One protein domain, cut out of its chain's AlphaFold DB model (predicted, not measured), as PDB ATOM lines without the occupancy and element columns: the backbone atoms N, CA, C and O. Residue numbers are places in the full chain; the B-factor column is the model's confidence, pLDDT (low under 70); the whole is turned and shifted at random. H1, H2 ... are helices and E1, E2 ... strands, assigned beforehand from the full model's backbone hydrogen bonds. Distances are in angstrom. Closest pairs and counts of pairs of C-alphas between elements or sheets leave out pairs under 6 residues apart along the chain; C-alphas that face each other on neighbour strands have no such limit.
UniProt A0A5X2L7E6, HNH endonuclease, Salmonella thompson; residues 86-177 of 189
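This is residues 86 to 177 of the 189 residues of the protein "HNH endonuclease" of Salmonella thompson (UniProt A0A5X2L7E6). An antiparallel hairpin of two short strands, E1 and E2, together with the short helices H4, H5 and H6, forms one end of an elongated model, and H2 and H3, nearly square to each other, form the other end. H1 bridges the two ends through the middle, while residues 125 to 136, with no named element, run back from H3 to E1. The printed part has 92 residues, with six named helices and two named strands in the order H1, H2, H3, E1, E2, H4, H5, H6; the sheet's order is E1 - E2, and the class is mostly helix. The whole is compact, with a radius of gyration of the C-alphas of 13.4 A, and the C-alphas span 41 by 24 by 19 A.

E1 is residues 137 to 140, 9.8 A from first to last C-alpha, and E2 is residues 143 to 146, 10.1 A. C-alpha 137 stands at (-42.977, 10.328, 3.361). H4 follows as residues 147 to 150, then H5 as residues 160 to 167, 10.8 A, and H6 as residues 173 to 177, ending with C-alpha 177 at (-43.514, 18.898, 12.962). The longest helix, H1, is residues 87 to 96, 14.3 A, beginning with C-alpha 87 at (-36.025, 12.979, 4.071). H2 is residues 106 to 113, 10.6 A, and H3 is residues 117 to 124, 10.7 A.

E1 and E2 form a hairpin, antiparallel at 148 degrees, with N 138 and O 145 at 2.9 A and N 143 and O 140 at 3.0 A, within hydrogen-bond range. The closest C-alphas of E1 and H6 are those of Ala 140 and Glu 174, 5.4 A apart. H5 is the hub, touching H1, H4 and H6. Its closest C-alphas to H6 are Ile 163 and Ala 176, 5.3 A, and to H4 Ala 160 and Ser 148, 5.3 A. H5 is apart from E1 and E2. H1 touches H5, with the C-alphas of Ser 91 and Ile 167 closest at 5.1 A, the same way at a tilt of 38 degrees, only just steep. The closest C-alphas of H1 and E1 are those of Leu 87 and Val 138, 6.2 A apart. H1 also touches H3, about perpendicular at 87 degrees, closest at the C-alphas of Lys 94 and Ile 124, 6.3 A. H2 touches H3, about perpendicular at 83 degrees, closest at the C-alphas of Ala 110 and Gln 117, 5.1 A. In H1, H2, H3, H5 and H6 every O i to N i+4 pair is within hydrogen-bond range; H4 is too short for such a pair.

The two C-alphas farthest apart, those of Ser 102 and Lys 152, are 40.6 A apart. The printed part has no cut. The link from H3 to E1, 12 residues, is long. The mean pLDDT of the printed part is 90.8, and residues 128 to 130 are under 70.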
ATOM      1  N   PRO A  86     -34.207   9.196   1.673       88.69
ATOM      2  CA  PRO A  86     -35.262   9.532   2.623       88.69
ATOM      3  C   PRO A  86     -35.015  10.883   3.297       88.69
ATOM      4  O   PRO A  86     -33.877  11.258   3.590       88.69
ATOM      5  N   LEU A  87     -36.091  11.617   3.554       89.31
ATOM      6  CA  LEU A  87     -36.025  12.979   4.071       89.31
ATOM      7  C   LEU A  87     -35.420  13.046   5.482       89.31
ATOM      8  O   LEU A  87     -34.674  13.975   5.796       89.31
ATOM      9  N   GLU A  88     -35.669  12.032   6.303       89.94
ATOM     10  CA  GLU A  88     -35.057  11.842   7.616       89.94
ATOM     11  C   GLU A  88     -33.528  11.700   7.531       89.94
ATOM     12  O   GLU A  88     -32.810  12.293   8.335       89.94
ATOM     13  N   ILE A  89     -33.011  11.015   6.503       91.31
ATOM     14  CA  ILE A  89     -31.566  10.865   6.269       91.31
ATOM     15  C   ILE A  89     -30.957  12.187   5.799       91.31
ATOM     16  O   ILE A  89     -29.883  12.565   6.260       91.31
ATOM     17  N   ILE A  90     -31.647  12.932   4.928       91.62
ATOM     18  CA  ILE A  90     -31.214  14.278   4.514       91.62
ATOM     19  C   ILE A  90     -31.109  15.200   5.732       91.62
ATOM     20  O   ILE A  90     -30.111  15.911   5.879       91.62
ATOM     21  N   SER A  91     -32.121  15.175   6.604       91.81
ATOM     22  CA  SER A  91     -32.112  15.958   7.836       91.81
ATOM     23  C   SER A  91     -30.944  15.569   8.735       91.81
ATOM     24  O   SER A  91     -30.207  16.444   9.179       91.81
ATOM     25  N   ALA A  92     -30.743  14.271   8.969       93.06
ATOM     26  CA  ALA A  92     -29.680  13.774   9.836       93.06
ATOM     27  C   ALA A  92     -28.283  14.134   9.302       93.06
ATOM     28  O   ALA A  92     -27.462  14.672  10.038       93.06
ATOM     29  N   ILE A  93     -28.044  13.972   7.994       93.38
ATOM     30  CA  ILE A  93     -26.789  14.386   7.347       93.38
ATOM     31  C   ILE A  93     -26.519  15.877   7.564       93.38
ATOM     32  O   ILE A  93     -25.395  16.257   7.877       93.38
ATOM     33  N   LYS A  94     -27.527  16.735   7.381       91.81
ATOM     34  CA  LYS A  94     -27.363  18.184   7.568       91.81
ATOM     35  C   LYS A  94     -27.154  18.575   9.024       91.81
ATOM     36  O   LYS A  94     -26.415  19.519   9.277       91.81
ATOM     37  N   ASN A  95     -27.817  17.877   9.940       92.75
ATOM     38  CA  ASN A  95     -27.712  18.110  11.373       92.75
ATOM     39  C   ASN A  95     -26.316  17.753  11.900       92.75
ATOM     40  O   ASN A  95     -25.708  18.540  12.615       92.75
ATOM     41  N   GLU A  96     -25.790  16.599  11.489       93.50
ATOM     42  CA  GLU A  96     -24.528  16.067  12.004       93.50
ATOM     43  C   GLU A  96     -23.284  16.620  11.300       93.50
ATOM     44  O   GLU A  96     -22.174  16.456  11.798       93.50
ATOM     45  N   TYR A  97     -23.421  17.231  10.120       94.12
ATOM     46  CA  TYR A  97     -22.267  17.616   9.310       94.12
ATOM     47  C   TYR A  97     -21.404  18.708   9.951       94.12
ATOM     48  O   TYR A  97     -21.848  19.831  10.192       94.12
ATOM     49  N   VAL A  98     -20.109  18.412  10.082       92.88
ATOM     50  CA  VAL A  98     -19.084  19.357  10.535       92.88
ATOM     51  C   VAL A  98     -17.979  19.463   9.486       92.88
ATOM     52  O   VAL A  98     -17.288  18.490   9.164       92.88
ATOM     53  N   LYS A  99     -17.780  20.675   8.950       90.75
ATOM     54  CA  LYS A  99     -16.752  20.952   7.938       90.75
ATOM     55  C   LYS A  99     -15.360  20.601   8.479       90.75
ATOM     56  O   LYS A  99     -14.954  21.104   9.518       90.75
ATOM     57  N   GLY A 100     -14.624  19.769   7.743       88.00
ATOM     58  CA  GLY A 100     -13.256  19.362   8.094       88.00
ATOM     59  C   GLY A 100     -13.152  18.270   9.165       88.00
ATOM     60  O   GLY A 100     -12.044  17.843   9.469       88.00
ATOM     61  N   SER A 101     -14.270  17.781   9.712       92.00
ATOM     62  CA  SER A 101     -14.254  16.679  10.677       92.00
ATOM     63  C   SER A 101     -13.978  15.334   9.998       92.00
ATOM     64  O   SER A 101     -14.521  15.039   8.933       92.00
ATOM     65  N   SER A 102     -13.172  14.485  10.635       89.88
ATOM     66  CA  SER A 102     -12.928  13.109  10.187       89.88
ATOM     67  C   SER A 102     -14.079  12.159  10.530       89.88
ATOM     68  O   SER A 102     -14.278  11.178   9.822       89.88
ATOM     69  N   THR A 103     -14.847  12.453  11.582       93.56
ATOM     70  CA  THR A 103     -15.959  11.619  12.079       93.56
ATOM     71  C   THR A 103     -17.328  12.130  11.643       93.56
ATOM     72  O   THR A 103     -18.246  11.340  11.457       93.56
ATOM     73  N   HIS A 104     -17.447  13.439  11.424       93.00
ATOM     74  CA  HIS A 104     -18.690  14.126  11.052       93.00
ATOM     75  C   HIS A 104     -18.579  14.845   9.694       93.00
ATOM     76  O   HIS A 104     -19.424  15.655   9.319       93.00
ATOM     77  N   GLY A 105     -17.514  14.573   8.934       92.81
ATOM     78  CA  GLY A 105     -17.348  15.063   7.568       92.81
ATOM     79  C   GLY A 105     -18.079  14.201   6.539       92.81
ATOM     80  O   GLY A 105     -18.546  13.098   6.824       92.81
ATOM     81  N   SER A 106     -18.131  14.678   5.292       93.31
ATOM     82  CA  SER A 106     -18.878  14.012   4.216       93.31
ATOM     83  C   SER A 106     -18.510  12.535   4.000       93.31
ATOM     84  O   SER A 106     -19.435  11.746   3.820       93.31
ATOM     85  N   PRO A 107     -17.225  12.113   4.033       94.12
ATOM     86  CA  PRO A 107     -16.874  10.700   3.877       94.12
ATOM     87  C   PRO A 107     -17.404   9.813   5.012       94.12
ATOM     88  O   PRO A 107     -17.871   8.703   4.762       94.12
ATOM     89  N   ALA A 108     -17.363  10.306   6.252       94.75
ATOM     90  CA  ALA A 108     -17.821   9.556   7.415       94.75
ATOM     91  C   ALA A 108     -19.348   9.416   7.430       94.75
ATOM     92  O   ALA A 108     -19.858   8.309   7.599       94.75
ATOM     93  N   LEU A 109     -20.076  10.504   7.151       95.44
ATOM     94  CA  LEU A 109     -21.539  10.472   7.060       95.44
ATOM     95  C   LEU A 109     -22.027   9.626   5.878       95.44
ATOM     96  O   LEU A 109     -22.999   8.887   6.013       95.44
ATOM     97  N   ALA A 110     -21.324   9.665   4.743       93.81
ATOM     98  CA  ALA A 110     -21.612   8.802   3.598       93.81
ATOM     99  C   ALA A 110     -21.590   7.319   3.997       93.81
ATOM    100  O   ALA A 110     -22.548   6.587   3.744       93.81
ATOM    101  N   LYS A 111     -20.536   6.902   4.714       93.62
ATOM    102  CA  LYS A 111     -20.419   5.544   5.253       93.62
ATOM    103  C   LYS A 111     -21.509   5.237   6.285       93.62
ATOM    104  O   LYS A 111     -22.095   4.162   6.219       93.62
ATOM    105  N   LYS A 112     -21.793   6.165   7.205       94.81
ATOM    106  CA  LYS A 112     -22.796   5.997   8.273       94.81
ATOM    107  C   LYS A 112     -24.203   5.741   7.727       94.81
ATOM    108  O   LYS A 112     -24.894   4.871   8.241       94.81
ATOM    109  N   TYR A 113     -24.610   6.465   6.684       92.00
ATOM    110  CA  TYR A 113     -25.967   6.382   6.125       92.00
ATOM    111  C   TYR A 113     -26.080   5.549   4.843       92.00
ATOM    112  O   TYR A 113     -27.148   5.510   4.235       92.00
ATOM    113  N   GLY A 114     -24.999   4.893   4.406       89.88
ATOM    114  CA  GLY A 114     -25.012   4.054   3.204       89.88
ATOM    115  C   GLY A 114     -25.274   4.832   1.909       89.88
ATOM    116  O   GLY A 114     -25.887   4.303   0.983       89.88
ATOM    117  N   VAL A 115     -24.832   6.089   1.835       89.06
ATOM    118  CA  VAL A 115     -24.972   6.954   0.650       89.06
ATOM    119  C   VAL A 115     -23.603   7.293   0.063       89.06
ATOM    120  O   VAL A 115     -22.577   7.182   0.727       89.06
ATOM    121  N   SER A 116     -23.557   7.729  -1.197       89.56
ATOM    122  CA  SER A 116     -22.295   8.140  -1.818       89.56
ATOM    123  C   SER A 116     -21.802   9.479  -1.241       89.56
ATOM    124  O   SER A 116     -22.593  10.379  -0.948       89.56
ATOM    125  N   GLN A 117     -20.483   9.654  -1.105       91.75
ATOM    126  CA  GLN A 117     -19.895  10.931  -0.668       91.75
ATOM    127  C   GLN A 117     -20.299  12.121  -1.567       91.75
ATOM    128  O   GLN A 117     -20.607  13.184  -1.014       91.75
ATOM    129  N   PRO A 118     -20.400  11.967  -2.906       89.69
ATOM    130  CA  PRO A 118     -20.946  13.011  -3.765       89.69
ATOM    131  C   PRO A 118     -22.387  13.399  -3.411       89.69
ATOM    132  O   PRO A 118     -22.689  14.589  -3.389       89.69
ATOM    133  N   HIS A 119     -23.261  12.442  -3.068       87.88
ATOM    134  CA  HIS A 119     -24.625  12.755  -2.623       87.88
ATOM    135  C   HIS A 119     -24.635  13.546  -1.314       87.88
ATOM    136  O   HIS A 119     -25.381  14.515  -1.201       87.88
ATOM    137  N   VAL A 120     -23.775  13.201  -0.347       91.44
ATOM    138  CA  VAL A 120     -23.633  13.997   0.885       91.44
ATOM    139  C   VAL A 120     -23.224  15.429   0.550       91.44
ATOM    140  O   VAL A 120     -23.846  16.373   1.029       91.44
ATOM    141  N   SER A 121     -22.232  15.611  -0.325       90.38
ATOM    142  CA  SER A 121     -21.802  16.942  -0.772       90.38
ATOM    143  C   SER A 121     -22.948  17.727  -1.423       90.38
ATOM    144  O   SER A 121     -23.181  18.884  -1.077       90.38
ATOM    145  N   GLN A 122     -23.727  17.101  -2.308       87.88
ATOM    146  CA  GLN A 122     -24.878  17.747  -2.945       87.88
ATOM    147  C   GLN A 122     -25.996  18.101  -1.949       87.88
ATOM    148  O   GLN A 122     -26.642  19.139  -2.100       87.88
ATOM    149  N   ILE A 123     -26.219  17.278  -0.917       90.06
ATOM    150  CA  ILE A 123     -27.161  17.580   0.172       90.06
ATOM    151  C   ILE A 123     -26.707  18.827   0.936       90.06
ATOM    152  O   ILE A 123     -27.507  19.748   1.131       90.06
ATOM    153  N   ILE A 124     -25.433  18.878   1.338       89.69
ATOM    154  CA  ILE A 124     -24.861  20.005   2.091       89.69
ATOM    155  C   ILE A 124     -24.869  21.290   1.253       89.69
ATOM    156  O   ILE A 124     -25.281  22.336   1.748       89.69
ATOM    157  N   ASN A 125     -24.519  21.200  -0.032       87.19
ATOM    158  CA  ASN A 125     -24.513  22.338  -0.956       87.19
ATOM    159  C   ASN A 125     -25.921  22.746  -1.437       87.19
ATOM    160  O   ASN A 125     -26.063  23.745  -2.138       87.19
ATOM    161  N   GLY A 126     -26.965  21.982  -1.094       78.38
ATOM    162  CA  GLY A 126     -28.356  22.269  -1.460       78.38
ATOM    163  C   GLY A 126     -28.734  21.947  -2.912       78.38
ATOM    164  O   GLY A 126     -29.858  22.232  -3.314       78.38
ATOM    165  N   THR A 127     -27.847  21.324  -3.692       71.31
ATOM    166  CA  THR A 127     -28.073  20.997  -5.111       71.31
ATOM    167  C   THR A 127     -28.881  19.710  -5.329       71.31
ATOM    168  O   THR A 127     -29.470  19.547  -6.392       71.31
ATOM    169  N   ALA A 128     -28.979  18.826  -4.327       61.78
ATOM    170  CA  ALA A 128     -29.733  17.559  -4.397       61.78
ATOM    171  C   ALA A 128     -31.236  17.658  -4.040       61.78
ATOM    172  O   ALA A 128     -31.921  16.639  -3.984       61.78
ATOM    173  N   LEU A 129     -31.774  18.848  -3.757       61.56
ATOM    174  CA  LEU A 129     -33.099  18.983  -3.124       61.56
ATOM    175  C   LEU A 129     -34.263  19.254  -4.092       61.56
ATOM    176  O   LEU A 129     -35.406  19.361  -3.653       61.56
ATOM    177  N   SER A 130     -34.000  19.347  -5.399       56.75
ATOM    178  CA  SER A 130     -34.966  19.833  -6.400       56.75
ATOM    179  C   SER A 130     -36.200  18.943  -6.607       56.75
ATOM    180  O   SER A 130     -37.187  19.405  -7.167       56.75
ATOM    181  N   GLY A 131     -36.175  17.691  -6.137       72.00
ATOM    182  CA  GLY A 131     -37.283  16.741  -6.279       72.00
ATOM    183  C   GLY A 131     -38.086  16.462  -5.005       72.00
ATOM    184  O   GLY A 131     -38.962  15.595  -5.048       72.00
ATOM    185  N   SER A 132     -37.775  17.113  -3.877       82.69
ATOM    186  CA  SER A 132     -38.503  16.885  -2.619       82.69
ATOM    187  C   SER A 132     -39.821  17.672  -2.583       82.69
ATOM    188  O   SER A 132     -39.863  18.841  -2.961       82.69
ATOM    189  N   SER A 133     -40.899  17.047  -2.123       87.19
ATOM    190  CA  SER A 133     -42.268  17.564  -2.150       87.19
ATOM    191  C   SER A 133     -43.027  17.225  -0.865       87.19
ATOM    192  O   SER A 133     -42.636  16.365  -0.084       87.19
ATOM    193  N   ILE A 134     -44.173  17.876  -0.662       88.81
ATOM    194  CA  ILE A 134     -45.101  17.572   0.438       88.81
ATOM    195  C   ILE A 134     -45.741  16.174   0.331       88.81
ATOM    196  O   ILE A 134     -46.377  15.724   1.279       88.81
ATOM    197  N   SER A 135     -45.595  15.508  -0.816       91.00
ATOM    198  CA  SER A 135     -46.027  14.121  -1.034       91.00
ATOM    199  C   SER A 135     -44.965  13.090  -0.644       91.00
ATOM    200  O   SER A 135     -45.225  11.895  -0.739       91.00
ATOM    201  N   ASP A 136     -43.769  13.520  -0.236       90.06
ATOM    202  CA  ASP A 136     -42.769  12.592   0.282       90.06
ATOM    203  C   ASP A 136     -43.135  12.154   1.712       90.06
ATOM    204  O   ASP A 136     -43.757  12.894   2.485       90.06
ATOM    205  N   TYR A 137     -42.742  10.927   2.051       92.06
ATOM    206  CA  TYR A 137     -42.977  10.328   3.361       92.06
ATOM    207  C   TYR A 137     -41.873  10.699   4.341       92.06
ATOM    208  O   TYR A 137     -40.698  10.736   3.978       92.06
ATOM    209  N   VAL A 138     -42.267  10.906   5.594       93.50
ATOM    210  CA  VAL A 138     -41.370  11.170   6.716       93.50
ATOM    211  C   VAL A 138     -41.789  10.299   7.893       93.50
ATOM    212  O   VAL A 138     -42.971  10.243   8.249       93.50
ATOM    213  N   SER A 139     -40.801   9.643   8.493       94.56
ATOM    214  CA  SER A 139     -40.957   8.890   9.735       94.56
ATOM    215  C   SER A 139     -40.747   9.828  10.931       94.56
ATOM    216  O   SER A 139     -39.721  10.506  10.987       94.56
ATOM    217  N   ALA A 140     -41.714   9.903  11.848       93.50
ATOM    218  CA  ALA A 140     -41.639  10.694  13.080       93.50
ATOM    219  C   ALA A 140     -42.598  10.137  14.144       93.50
ATOM    220  O   ALA A 140     -43.668   9.629  13.810       93.50
ATOM    221  N   PHE A 141     -42.248  10.256  15.428       94.00
ATOM    222  CA  PHE A 141     -43.101   9.810  16.549       94.00
ATOM    223  C   PHE A 141     -43.562   8.339  16.460       94.00
ATOM    224  O   PHE A 141     -44.652   8.004  16.919       94.00
ATOM    225  N   GLY A 142     -42.759   7.468  15.841       92.62
ATOM    226  CA  GLY A 142     -43.097   6.054  15.623       92.62
ATOM    227  C   GLY A 142     -44.012   5.771  14.422       92.62
ATOM    228  O   GLY A 142     -44.198   4.606  14.084       92.62
ATOM    229  N   ASP A 143     -44.515   6.801  13.736       93.25
ATOM    230  CA  ASP A 143     -45.361   6.670  12.548       93.25
ATOM    231  C   ASP A 143     -44.615   7.077  11.272       93.25
ATOM    232  O   ASP A 143     -43.686   7.888  11.298       93.25
ATOM    233  N   ARG A 144     -45.081   6.585  10.120       93.81
ATOM    234  CA  ARG A 144     -44.629   7.036   8.798       93.81
ATOM    235  C   ARG A 144     -45.810   7.557   7.992       93.81
ATOM    236  O   ARG A 144     -46.705   6.791   7.651       93.81
ATOM    237  N   LYS A 145     -45.794   8.851   7.673       93.31
ATOM    238  CA  LYS A 145     -46.874   9.542   6.948       93.31
ATOM    239  C   LYS A 145     -46.303  10.468   5.882       93.31
ATOM    240  O   LYS A 145     -45.128  10.842   5.948       93.31
ATOM    241  N   MET A 146     -47.117  10.857   4.909       95.25
ATOM    242  CA  MET A 146     -46.748  11.938   3.993       95.25
ATOM    243  C   MET A 146     -46.650  13.262   4.754       95.25
ATOM    244  O   MET A 146     -47.364  13.494   5.728       95.25
ATOM    245  N   ILE A 147     -45.811  14.187   4.288       95.06
ATOM    246  CA  ILE A 147     -45.725  15.529   4.894       95.06
ATOM    247  C   ILE A 147     -47.083  16.250   4.875       95.06
ATOM    248  O   ILE A 147     -47.433  16.963   5.817       95.06
ATOM    249  N   SER A 148     -47.864  16.072   3.809       94.94
ATOM    250  CA  SER A 148     -49.224  16.608   3.691       94.94
ATOM    251  C   SER A 148     -50.199  16.037   4.727       94.94
ATOM    252  O   SER A 148     -51.127  16.736   5.131       94.94
ATOM    253  N   GLU A 149     -49.988  14.797   5.167       95.31
ATOM    254  CA  GLU A 149     -50.770  14.139   6.217       95.31
ATOM    255  C   GLU A 149     -50.308  14.584   7.599       95.31
ATOM    256  O   GLU A 149     -51.142  14.924   8.433       95.31
ATOM    257  N   TRP A 150     -48.993  14.686   7.815       96.88
ATOM    258  CA  TRP A 150     -48.433  15.252   9.042       96.88
ATOM    259  C   TRP A 150     -48.978  16.648   9.325       96.88
ATOM    260  O   TRP A 150     -49.325  16.941  10.457       96.88
ATOM    261  N   ALA A 151     -49.148  17.489   8.305       94.88
ATOM    262  CA  ALA A 151     -49.715  18.828   8.470       94.88
ATOM    263  C   ALA A 151     -51.172  18.861   8.975       94.88
ATOM    264  O   ALA A 151     -51.645  19.929   9.361       94.88
ATOM    265  N   LYS A 152     -51.885  17.730   8.932       95.50
ATOM    266  CA  LYS A 152     -53.253  17.564   9.449       95.50
ATOM    267  C   LYS A 152     -53.289  16.802  10.779       95.50
ATOM    268  O   LYS A 152     -54.359  16.667  11.358       95.50
ATOM    269  N   ASP A 153     -52.153  16.264  11.219       96.56
ATOM    270  CA  ASP A 153     -52.026  15.496  12.457       96.56
ATOM    271  C   ASP A 153     -52.099  16.429  13.674       96.56
ATOM    272  O   ASP A 153     -51.552  17.532  13.651       96.56
ATOM    273  N   GLU A 154     -52.736  15.975  14.754       95.00
ATOM    274  CA  GLU A 154     -52.915  16.745  15.994       95.00
ATOM    275  C   GLU A 154     -51.584  17.158  16.644       95.00
ATOM    276  O   GLU A 154     -51.502  18.183  17.320       95.00
ATOM    277  N   ARG A 155     -50.514  16.384  16.413       94.62
ATOM    278  CA  ARG A 155     -49.162  16.671  16.921       94.62
ATOM    279  C   ARG A 155     -48.458  17.782  16.140       94.62
ATOM    280  O   ARG A 155     -47.417  18.278  16.578       94.62
ATOM    281  N   CYS A 156     -48.972  18.155  14.969       95.00
ATOM    282  CA  CYS A 156     -48.350  19.140  14.100       95.00
ATOM    283  C   CYS A 156     -48.813  20.559  14.419       95.00
ATOM    284  O   CYS A 156     -50.002  20.852  14.493       95.00
ATOM    285  N   THR A 157     -47.857  21.480  14.538       93.69
ATOM    286  CA  THR A 157     -48.146  22.894  14.836       93.69
ATOM    287  C   THR A 157     -47.842  23.833  13.670       93.69
ATOM    288  O   THR A 157     -47.946  25.053  13.805       93.69
ATOM    289  N   VAL A 158     -47.449  23.290  12.513       95.00
ATOM    290  CA  VAL A 158     -46.993  24.056  11.346       95.00
ATOM    291  C   VAL A 158     -47.547  23.509  10.026       95.00
ATOM    292  O   VAL A 158     -48.096  22.419   9.952       95.00
ATOM    293  N   THR A 159     -47.395  24.266   8.938       95.81
ATOM    294  CA  THR A 159     -47.844  23.825   7.603       95.81
ATOM    295  C   THR A 159     -46.932  22.751   6.995       95.81
ATOM    296  O   THR A 159     -45.732  22.721   7.273       95.81
ATOM    297  N   ALA A 160     -47.457  21.967   6.043       94.94
ATOM    298  CA  ALA A 160     -46.696  20.995   5.242       94.94
ATOM    299  C   ALA A 160     -45.417  21.591   4.618       94.94
ATOM    300  O   ALA A 160     -44.334  21.013   4.694       94.94
ATOM    301  N   LYS A 161     -45.516  22.798   4.043       94.25
ATOM    302  CA  LYS A 161     -44.359  23.499   3.457       94.25
ATOM    303  C   LYS A 161     -43.315  23.861   4.514       94.25
ATOM    304  O   LYS A 161     -42.118  23.833   4.229       94.25
ATOM    305  N   THR A 162     -43.750  24.217   5.723       94.38
ATOM    306  CA  THR A 162     -42.843  24.513   6.838       94.38
ATOM    307  C   THR A 162     -42.130  23.256   7.325       94.38
ATOM    308  O   THR A 162     -40.918  23.330   7.518       94.38
ATOM    309  N   ILE A 163     -42.832  22.122   7.458       93.94
ATOM    310  CA  ILE A 163     -42.219  20.823   7.792       93.94
ATOM    311  C   ILE A 163     -41.105  20.512   6.791       93.94
ATOM    312  O   ILE A 163     -39.948  20.365   7.185       93.94
ATOM    313  N   LEU A 164     -41.433  20.513   5.493       92.94
ATOM    314  CA  LEU A 164     -40.476  20.210   4.429       92.94
ATOM    315  C   LEU A 164     -39.247  21.128   4.499       92.94
ATOM    316  O   LEU A 164     -38.117  20.652   4.523       92.94
ATOM    317  N   ARG A 165     -39.449  22.449   4.610       92.00
ATOM    318  CA  ARG A 165     -38.343  23.419   4.706       92.00
ATOM    319  C   ARG A 165     -37.433  23.150   5.908       92.00
ATOM    320  O   ARG A 165     -36.217  23.311   5.798       92.00
ATOM    321  N   ARG A 166     -38.009  22.787   7.058       93.44
ATOM    322  CA  ARG A 166     -37.262  22.522   8.297       93.44
ATOM    323  C   ARG A 166     -36.418  21.258   8.182       93.44
ATOM    324  O   ARG A 166     -35.217  21.331   8.424       93.44
ATOM    325  N   ILE A 167     -37.007  20.162   7.711       92.75
ATOM    326  CA  ILE A 167     -36.303  18.895   7.462       92.75
ATOM    327  C   ILE A 167     -35.160  19.100   6.465       92.75
ATOM    328  O   ILE A 167     -34.014  18.747   6.731       92.75
ATOM    329  N   LEU A 168     -35.432  19.788   5.353       90.50
ATOM    330  CA  LEU A 168     -34.414  20.120   4.353       90.50
ATOM    331  C   LEU A 168     -33.332  21.078   4.866       90.50
ATOM    332  O   LEU A 168     -32.311  21.247   4.202       90.50
ATOM    333  N   SER A 169     -33.532  21.710   6.023       89.50
ATOM    334  CA  SER A 169     -32.518  22.521   6.699       89.50
ATOM    335  C   SER A 169     -31.714  21.736   7.739       89.50
ATOM    336  O   SER A 169     -30.788  22.311   8.294       89.50
ATOM    337  N   GLY A 170     -32.040  20.466   8.003       90.25
ATOM    338  CA  GLY A 170     -31.380  19.651   9.029       90.25
ATOM    339  C   GLY A 170     -32.068  19.638  10.394       90.25
ATOM    340  O   GLY A 170     -31.439  19.272  11.381       90.25
ATOM    341  N   ILE A 171     -33.331  20.072  10.486       92.50
ATOM    342  CA  ILE A 171     -34.107  19.962  11.731       92.50
ATOM    343  C   ILE A 171     -34.748  18.567  11.791       92.50
ATOM    344  O   ILE A 171     -35.496  18.243  10.861       92.50
ATOM    345  N   PRO A 172     -34.539  17.790  12.875       94.25
ATOM    346  CA  PRO A 172     -35.119  16.457  13.033       94.25
ATOM    347  C   PRO A 172     -36.640  16.431  12.798       94.25
ATOM    348  O   PRO A 172     -37.317  17.388  13.189       94.25
ATOM    349  N   PRO A 173     -37.200  15.363  12.197       93.94
ATOM    350  CA  PRO A 173     -38.622  15.271  11.854       93.94
ATOM    351  C   PRO A 173     -39.588  15.649  12.984       93.94
ATOM    352  O   PRO A 173     -40.496  16.456  12.780       93.94
ATOM    353  N   GLU A 174     -39.359  15.141  14.192       94.56
ATOM    354  CA  GLU A 174     -40.199  15.377  15.367       94.56
ATOM    355  C   GLU A 174     -40.249  16.865  15.724       94.56
ATOM    356  O   GLU A 174     -41.322  17.437  15.941       94.56
ATOM    357  N   GLN A 175     -39.089  17.526  15.730       93.44
ATOM    358  CA  GLN A 175     -38.997  18.959  15.997       93.44
ATOM    359  C   GLN A 175     -39.568  19.780  14.834       93.44
ATOM    360  O   GLN A 175     -40.245  20.789  15.049       93.44
ATOM    361  N   ALA A 176     -39.339  19.338  13.595       93.50
ATOM    362  CA  ALA A 176     -39.846  20.001  12.403       93.50
ATOM    363  C   ALA A 176     -41.381  20.090  12.409       93.50
ATOM    364  O   ALA A 176     -41.911  21.136  12.024       93.50
ATOM    365  N   ILE A 177     -42.053  19.037  12.888       94.94
ATOM    366  CA  ILE A 177     -43.514  18.898  12.962       94.94
ATOM    367  C   ILE A 177     -44.106  19.618  14.185       94.94
ATOM    368  O   ILE A 177     -45.060  20.384  14.048       94.94
TER     369      ILE A 177